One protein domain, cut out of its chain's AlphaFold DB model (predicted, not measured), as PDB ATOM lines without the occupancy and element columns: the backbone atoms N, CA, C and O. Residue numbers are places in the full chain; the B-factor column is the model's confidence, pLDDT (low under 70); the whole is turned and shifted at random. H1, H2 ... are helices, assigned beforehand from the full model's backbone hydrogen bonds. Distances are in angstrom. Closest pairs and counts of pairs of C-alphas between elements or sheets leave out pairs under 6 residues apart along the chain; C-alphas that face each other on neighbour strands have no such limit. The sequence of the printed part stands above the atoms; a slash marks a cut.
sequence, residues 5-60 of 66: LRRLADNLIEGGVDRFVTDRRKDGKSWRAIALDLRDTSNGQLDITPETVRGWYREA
ATOM      1  N   LEU A   5    -125.531 -25.025 483.567       90.50
ATOM      2  CA  LEU A   5    -125.444 -25.652 482.251       90.50
ATOM      3  C   LEU A   5    -125.009 -27.125 482.320       90.50
ATOM      4  O   LEU A   5    -125.546 -27.953 481.594       90.50
ATOM      5  N   ARG A   6    -124.102 -27.480 483.245       91.56
ATOM      6  CA  ARG A   6    -123.747 -28.884 483.506       91.56
ATOM      7  C   ARG A   6    -124.926 -29.659 484.094       91.56
ATOM      8  O   ARG A   6    -125.146 -30.796 483.698       91.56
ATOM      9  N   ARG A   7    -125.696 -29.052 485.007       92.00
ATOM     10  CA  ARG A   7    -126.916 -29.677 485.555       92.00
ATOM     11  C   ARG A   7    -127.963 -29.904 484.471       92.00
ATOM     12  O   ARG A   7    -128.580 -30.959 484.448       92.00
ATOM     13  N   LEU A   8    -128.147 -28.936 483.571       92.56
ATOM     14  CA  LEU A   8    -129.036 -29.099 482.424       92.56
ATOM     15  C   LEU A   8    -128.578 -30.261 481.535       92.56
ATOM     16  O   LEU A   8    -129.383 -31.131 481.223       92.56
ATOM     17  N   ALA A   9    -127.289 -30.317 481.189       93.69
ATOM     18  CA  ALA A   9    -126.739 -31.420 480.408       93.69
ATOM     19  C   ALA A   9    -126.967 -32.782 481.084       93.69
ATOM     20  O   ALA A   9    -127.322 -33.739 480.409       93.69
ATOM     21  N   ASP A  10    -126.840 -32.864 482.407       94.44
ATOM     22  CA  ASP A  10    -127.075 -34.108 483.150       94.44
ATOM     23  C   ASP A  10    -128.536 -34.592 483.090       94.44
ATOM     24  O   ASP A  10    -128.783 -35.791 483.094       94.44
ATOM     25  N   ASN A  11    -129.498 -33.671 482.972       94.00
ATOM     26  CA  ASN A  11    -130.919 -34.009 482.817       94.00
ATOM     27  C   ASN A  11    -131.298 -34.364 481.372       94.00
ATOM     28  O   ASN A  11    -132.260 -35.096 481.157       94.00
ATOM     29  N   LEU A  12    -130.585 -33.817 480.383       94.12
ATOM     30  CA  LEU A  12    -130.885 -34.025 478.962       94.12
ATOM     31  C   LEU A  12    -130.206 -35.266 478.378       94.12
ATOM     32  O   LEU A  12    -130.678 -35.811 477.383       94.12
ATOM     33  N   ILE A  13    -129.082 -35.687 478.953       94.69
ATOM     34  CA  ILE A  13    -128.285 -36.793 478.434       94.69
ATOM     35  C   ILE A  13    -128.608 -38.063 479.216       94.69
ATOM     36  O   ILE A  13    -128.359 -38.152 480.419       94.69
ATOM     37  N   GLU A  14    -129.119 -39.075 478.517       91.81
ATOM     38  CA  GLU A  14    -129.401 -40.375 479.120       91.81
ATOM     39  C   GLU A  14    -128.122 -40.994 479.712       91.81
ATOM     40  O   GLU A  14    -127.071 -41.060 479.071       91.81
ATOM     41  N   GLY A  15    -128.206 -41.433 480.969       90.38
ATOM     42  CA  GLY A  15    -127.059 -41.971 481.704       90.38
ATOM     43  C   GLY A  15    -126.090 -40.915 482.252       90.38
ATOM     44  O   GLY A  15    -125.073 -41.298 482.836       90.38
ATOM     45  N   GLY A  16    -126.412 -39.625 482.109       94.31
ATOM     46  CA  GLY A  16    -125.695 -38.502 482.713       94.31
ATOM     47  C   GLY A  16    -124.513 -37.985 481.889       94.31
ATOM     48  O   GLY A  16    -123.880 -38.704 481.103       94.31
ATOM     49  N   VAL A  17    -124.172 -36.710 482.103       94.56
ATOM     50  CA  VAL A  17    -123.142 -36.017 481.307       94.56
ATOM     51  C   VAL A  17    -121.738 -36.563 481.590       94.56
ATOM     52  O   VAL A  17    -120.916 -36.687 480.682       94.56
ATOM     53  N   ASP A  18    -121.461 -36.965 482.832       93.81
ATOM     54  CA  ASP A  18    -120.161 -37.512 483.239       93.81
ATOM     55  C   ASP A  18    -119.832 -38.834 482.551       93.81
ATOM     56  O   ASP A  18    -118.713 -39.010 482.052       93.81
ATOM     57  N   ARG A  19    -120.805 -39.748 482.474       94.56
ATOM     58  CA  ARG A  19    -120.633 -41.020 481.769       94.56
ATOM     59  C   ARG A  19    -120.414 -40.771 480.283       94.56
ATOM     60  O   ARG A  19    -119.428 -41.247 479.723       94.56
ATOM     61  N   PHE A  20    -121.280 -39.961 479.678       95.69
ATOM     62  CA  PHE A  20    -121.222 -39.616 478.260       95.69
ATOM     63  C   PHE A  20    -119.855 -39.066 477.840       95.69
ATOM     64  O   PHE A  20    -119.290 -39.492 476.825       95.69
ATOM     65  N   VAL A  21    -119.326 -38.114 478.615       94.69
ATOM     66  CA  VAL A  21    -118.024 -37.497 478.354       94.69
ATOM     67  C   VAL A  21    -116.899 -38.498 478.595       94.69
ATOM     68  O   VAL A  21    -115.995 -38.597 477.765       94.69
ATOM     69  N   THR A  22    -116.949 -39.261 479.689       94.38
ATOM     70  CA  THR A  22    -115.914 -40.246 480.033       94.38
ATOM     71  C   THR A  22    -115.762 -41.318 478.957       94.38
ATOM     72  O   THR A  22    -114.636 -41.582 478.532       94.38
ATOM     73  N   ASP A  23    -116.863 -41.896 478.473       95.69
ATOM     74  CA  ASP A  23    -116.842 -42.899 477.398       95.69
ATOM     75  C   ASP A  23    -116.210 -42.335 476.116       95.69
ATOM     76  O   ASP A  23    -115.292 -42.926 475.550       95.69
ATOM     77  N   ARG A  24    -116.596 -41.121 475.708       96.12
ATOM     78  CA  ARG A  24    -116.032 -40.473 474.511       96.12
ATOM     79  C   ARG A  24    -114.566 -40.088 474.670       96.12
ATOM     80  O   ARG A  24    -113.807 -40.143 473.706       96.12
ATOM     81  N   ARG A  25    -114.141 -39.693 475.872       93.81
ATOM     82  CA  ARG A  25    -112.725 -39.423 476.157       93.81
ATOM     83  C   ARG A  25    -111.890 -40.701 476.109       93.81
ATOM     84  O   ARG A  25    -110.768 -40.632 475.613       93.81
ATOM     85  N   LYS A  26    -112.422 -41.837 476.574       93.94
ATOM     86  CA  LYS A  26    -111.771 -43.157 476.455       93.94
ATOM     87  C   LYS A  26    -111.632 -43.601 474.999       93.94
ATOM     88  O   LYS A  26    -110.593 -44.138 474.643       93.94
ATOM     89  N   ASP A  27    -112.618 -43.283 474.164       94.94
ATOM     90  CA  ASP A  27    -112.581 -43.480 472.705       94.94
ATOM     91  C   ASP A  27    -111.613 -42.514 471.979       94.94
ATOM     92  O   ASP A  27    -111.471 -42.527 470.762       94.94
ATOM     93  N   GLY A  28    -110.927 -41.631 472.715       95.94
ATOM     94  CA  GLY A  28    -109.964 -40.686 472.151       95.94
ATOM     95  C   GLY A  28    -110.595 -39.449 471.508       95.94
ATOM     96  O   GLY A  28    -109.874 -38.628 470.930       95.94
ATOM     97  N   LYS A  29    -111.913 -39.239 471.638       96.44
ATOM     98  CA  LYS A  29    -112.568 -38.059 471.063       96.44
ATOM     99  C   LYS A  29    -112.034 -36.761 471.674       96.44
ATOM    100  O   LYS A  29    -111.814 -36.618 472.886       96.44
ATOM    101  N   SER A  30    -111.855 -35.763 470.811       96.50
ATOM    102  CA  SER A  30    -111.481 -34.410 471.219       96.50
ATOM    103  C   SER A  30    -112.638 -33.710 471.941       96.50
ATOM    104  O   SER A  30    -113.808 -34.017 471.715       96.50
ATOM    105  N   TRP A  31    -112.332 -32.708 472.769       95.06
ATOM    106  CA  TRP A  31    -113.357 -31.879 473.423       95.06
ATOM    107  C   TRP A  31    -114.307 -31.212 472.426       95.06
ATOM    108  O   TRP A  31    -115.486 -31.041 472.719       95.06
ATOM    109  N   ARG A  32    -113.807 -30.883 471.227       96.50
ATOM    110  CA  ARG A  32    -114.626 -30.326 470.150       96.50
ATOM    111  C   ARG A  32    -115.658 -31.327 469.645       96.50
ATOM    112  O   ARG A  32    -116.819 -30.963 469.518       96.50
ATOM    113  N   ALA A  33    -115.246 -32.569 469.403       97.25
ATOM    114  CA  ALA A  33    -116.165 -33.629 468.997       97.25
ATOM    115  C   ALA A  33    -117.204 -33.924 470.091       97.25
ATOM    116  O   ALA A  33    -118.379 -34.066 469.795       97.25
ATOM    117  N   ILE A  34    -116.794 -33.929 471.361       96.69
ATOM    118  CA  ILE A  34    -117.707 -34.167 472.489       96.69
ATOM    119  C   ILE A  34    -118.752 -33.053 472.627       96.69
ATOM    120  O   ILE A  34    -119.917 -33.349 472.863       96.69
ATOM    121  N   ALA A  35    -118.360 -31.785 472.467       96.12
ATOM    122  CA  ALA A  35    -119.306 -30.669 472.501       96.12
ATOM    123  C   ALA A  35    -120.335 -30.754 471.360       96.12
ATOM    124  O   ALA A  35    -121.515 -30.494 471.581       96.12
ATOM    125  N   LEU A  36    -119.899 -31.165 470.163       96.44
ATOM    126  CA  LEU A  36    -120.800 -31.420 469.036       96.44
ATOM    127  C   LEU A  36    -121.751 -32.585 469.331       96.44
ATOM    128  O   LEU A  36    -122.953 -32.415 469.176       96.44
ATOM    129  N   ASP A  37    -121.238 -33.714 469.827       96.25
ATOM    130  CA  ASP A  37    -122.061 -34.873 470.193       96.25
ATOM    131  C   ASP A  37    -123.093 -34.517 471.278       96.25
ATOM    132  O   ASP A  37    -124.226 -34.982 471.223       96.25
ATOM    133  N   LEU A  38    -122.729 -33.701 472.275       95.44
ATOM    134  CA  LEU A  38    -123.651 -33.229 473.319       95.44
ATOM    135  C   LEU A  38    -124.750 -32.334 472.741       95.44
ATOM    136  O   LEU A  38    -125.918 -32.470 473.109       95.44
ATOM    137  N   ARG A  39    -124.388 -31.423 471.836       95.12
ATOM    138  CA  ARG A  39    -125.358 -30.570 471.146       95.12
ATOM    139  C   ARG A  39    -126.311 -31.407 470.295       95.12
ATOM    140  O   ARG A  39    -127.508 -31.168 470.347       95.12
ATOM    141  N   ASP A  40    -125.796 -32.392 469.570       95.31
ATOM    142  CA  ASP A  40    -126.590 -33.306 468.747       95.31
ATOM    143  C   ASP A  40    -127.535 -34.166 469.603       95.31
ATOM    144  O   ASP A  40    -128.748 -34.130 469.421       95.31
ATOM    145  N   THR A  41    -127.000 -34.820 470.639       95.06
ATOM    146  CA  THR A  41    -127.771 -35.693 471.548       95.06
ATOM    147  C   THR A  41    -128.870 -34.929 472.291       95.06
ATOM    148  O   THR A  41    -129.933 -35.473 472.565       95.06
ATOM    149  N   SER A  42    -128.636 -33.653 472.605       94.06
ATOM    150  CA  SER A  42    -129.631 -32.782 473.242       94.06
ATOM    151  C   SER A  42    -130.579 -32.097 472.251       94.06
ATOM    152  O   SER A  42    -131.266 -31.155 472.635       94.06
ATOM    153  N   ASN A  43    -130.609 -32.505 470.975       92.38
ATOM    154  CA  ASN A  43    -131.404 -31.866 469.917       92.38
ATOM    155  C   ASN A  43    -131.183 -30.342 469.824       92.38
ATOM    156  O   ASN A  43    -132.106 -29.565 469.585       92.38
ATOM    157  N   GLY A  44    -129.951 -29.891 470.057       92.19
ATOM    158  CA  GLY A  44    -129.567 -28.483 470.022       92.19
ATOM    159  C   GLY A  44    -129.928 -27.674 471.269       92.19
ATOM    160  O   GLY A  44    -129.670 -26.472 471.277       92.19
ATOM    161  N   GLN A  45    -130.479 -28.289 472.322       91.62
ATOM    162  CA  GLN A  45    -130.839 -27.584 473.559       91.62
ATOM    163  C   GLN A  45    -129.616 -27.147 474.381       91.62
ATOM    164  O   GLN A  45    -129.710 -26.207 475.172       91.62
ATOM    165  N   LEU A  46    -128.470 -27.812 474.207       91.94
ATOM    166  CA  LEU A  46    -127.208 -27.405 474.820       91.94
ATOM    167  C   LEU A  46    -126.428 -26.465 473.896       91.94
ATOM    168  O   LEU A  46    -125.784 -26.904 472.941       91.94
ATOM    169  N   ASP A  47    -126.430 -25.175 474.234       89.75
ATOM    170  CA  ASP A  47    -125.522 -24.190 473.641       89.75
ATOM    171  C   ASP A  47    -124.198 -24.176 474.420       89.75
ATOM    172  O   ASP A  47    -124.059 -23.530 475.461       89.75
ATOM    173  N   ILE A  48    -123.242 -24.998 473.977       90.38
ATOM    174  CA  ILE A  48    -121.972 -25.225 474.678       90.38
ATOM    175  C   ILE A  48    -120.781 -25.200 473.723       90.38
ATOM    176  O   ILE A  48    -120.842 -25.701 472.599       90.38
ATOM    177  N   THR A  49    -119.655 -24.671 474.206       94.38
ATOM    178  CA  THR A  49    -118.380 -24.703 473.482       94.38
ATOM    179  C   THR A  49    -117.485 -25.845 473.978       94.38
ATOM    180  O   THR A  49    -117.676 -26.369 475.084       94.38
ATOM    181  N   PRO A  50    -116.462 -26.241 473.199       93.62
ATOM    182  CA  PRO A  50    -115.461 -27.207 473.651       93.62
ATOM    183  C   PRO A  50    -114.762 -26.769 474.946       93.62
ATOM    184  O   PRO A  50    -114.461 -27.607 475.800       93.62
ATOM    185  N   GLU A  51    -114.518 -25.465 475.119       92.94
ATOM    186  CA  GLU A  51    -113.950 -24.910 476.349       92.94
ATOM    187  C   GLU A  51    -114.899 -25.027 477.541       92.94
ATOM    188  O   GLU A  51    -114.430 -25.342 478.633       92.94
ATOM    189  N   THR A  52    -116.211 -24.841 477.345       92.62
ATOM    190  CA  THR A  52    -117.220 -25.050 478.395       92.62
ATOM    191  C   THR A  52    -117.166 -26.479 478.922       92.62
ATOM    192  O   THR A  52    -117.032 -26.686 480.129       92.62
ATOM    193  N   VAL A  53    -117.200 -27.463 478.014       92.56
ATOM    194  CA  VAL A  53    -117.135 -28.884 478.382       92.56
ATOM    195  C   VAL A  53    -115.822 -29.174 479.098       92.56
ATOM    196  O   VAL A  53    -115.827 -29.753 480.177       92.56
ATOM    197  N   ARG A  54    -114.687 -28.716 478.557       91.94
ATOM    198  CA  ARG A  54    -113.379 -28.889 479.205       91.94
ATOM    199  C   ARG A  54    -113.333 -28.238 480.593       91.94
ATOM    200  O   ARG A  54    -112.720 -28.805 481.495       91.94
ATOM    201  N   GLY A  55    -113.958 -27.075 480.767       91.44
ATOM    202  CA  GLY A  55    -114.038 -26.348 482.033       91.44
ATOM    203  C   GLY A  55    -114.668 -27.183 483.142       91.44
ATOM    204  O   GLY A  55    -114.078 -27.300 484.214       91.44
ATOM    205  N   TRP A  56    -115.768 -27.885 482.843       89.50
ATOM    206  CA  TRP A  56    -116.455 -28.760 483.804       89.50
ATOM    207  C   TRP A  56    -115.552 -29.826 484.436       89.50
ATOM    208  O   TRP A  56    -115.797 -30.227 485.576       89.50
ATOM    209  N   TYR A  57    -114.520 -30.272 483.713       86.50
ATOM    210  CA  TYR A  57    -113.589 -31.317 484.152       86.50
ATOM    211  C   TYR A  57    -112.217 -30.777 484.558       86.50
ATOM    212  O   TYR A  57    -111.498 -31.440 485.297       86.50
ATOM    213  N   ARG A  58    -111.846 -29.567 484.129       80.44
ATOM    214  CA  ARG A  58    -110.611 -28.909 484.573       80.44
ATOM    215  C   ARG A  58    -110.737 -28.420 486.017       80.44
ATOM    216  O   ARG A  58    -109.803 -28.589 486.794       80.44
ATOM    217  N   GLU A  59    -111.902 -27.894 486.391       59.12
ATOM    218  CA  GLU A  59    -112.187 -27.480 487.773       59.12
ATOM    219  C   GLU A  59    -112.195 -28.667 488.753       59.12
ATOM    220  O   GLU A  59    -111.858 -28.499 489.922       59.12
ATOM    221  N   ALA A  60    -112.492 -29.883 488.279       55.78
ATOM    222  CA  ALA A  60    -112.452 -31.098 489.095       55.78
ATOM    223  C   ALA A  60    -111.020 -31.541 489.464       55.78
ATOM    224  O   ALA A  60    -110.833 -32.213 490.472       55.78
TER     225      ALA A  60
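AT A GLANCE: This is residues 5 to 60 of the 66 residues of an uncharacterized protein of Blastococcus sp. CT_GayMR16 (UniProt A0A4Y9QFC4). Four short helices are gathered into a small rounded cluster, each set at a steep or nearly right angle to the helices it meets, with no two side by side. H1 and H2 make a corner, H3 runs back beneath H2 at a steep angle, and after residues 42 to 49 fold back toward the beginning of H3, H4 rises from there at a wide angle. The printed part has 56 residues with four named helices, H1 to H4 in chain order, and no named strand; the class is all helix. The whole is compact, with a radius of gyration of the C-alphas of 10.0 A and spans of 23 by 22 by 19 A.

HOW THE PARTS SIT: H1, residues 5 to 12, touches H2, residues 17 to 26, about perpendicular at 88 degrees; their closest C-alphas, of Asp 10 and Val 17, are 4.7 A apart. H3, residues 31 to 41, is close to H2 but not clearly touching, at a steep tilt of 47 degrees, opposite ways; the closest C-alphas, of Val 21 and Ile 34, are 6.8 A apart. H4, residues 50 to 60, touches H3 about perpendicular at 74 degrees, with the C-alphas of Arg 32 and Pro 50 closest at 4.8 A. H1 is close to H4 but not clearly touching: the closest C-alphas, of Arg 6 and Trp 56, are 7.3 A apart. H2 and H4 are near each other, with 6 pairs of C-alphas within 10 A. Each O i to N i+4 pair is within hydrogen-bond range in H1, H2 and H3, and 5 of 7 are in H4.

IN THESE COORDINATES: H1 begins at C-alpha 5, (-125.444, -25.652, 482.251), and is 10.5 A long. H2 measures 14.3 A and H3 15.0 A from first to last C-alpha. H4 measures 16.2 A and ends at C-alpha 60, (-112.452, -31.098, 489.095).

THE WHOLE: The two C-alphas farthest apart, of Asn 43 and Ala 60, are 27.0 A apart. The printed part has no cut; the links H1 to H2 and H2 to H3 are tight, and H3 to H4 is short. The mean pLDDT of the printed part is 92.2, with residues 59 to 60 under 70.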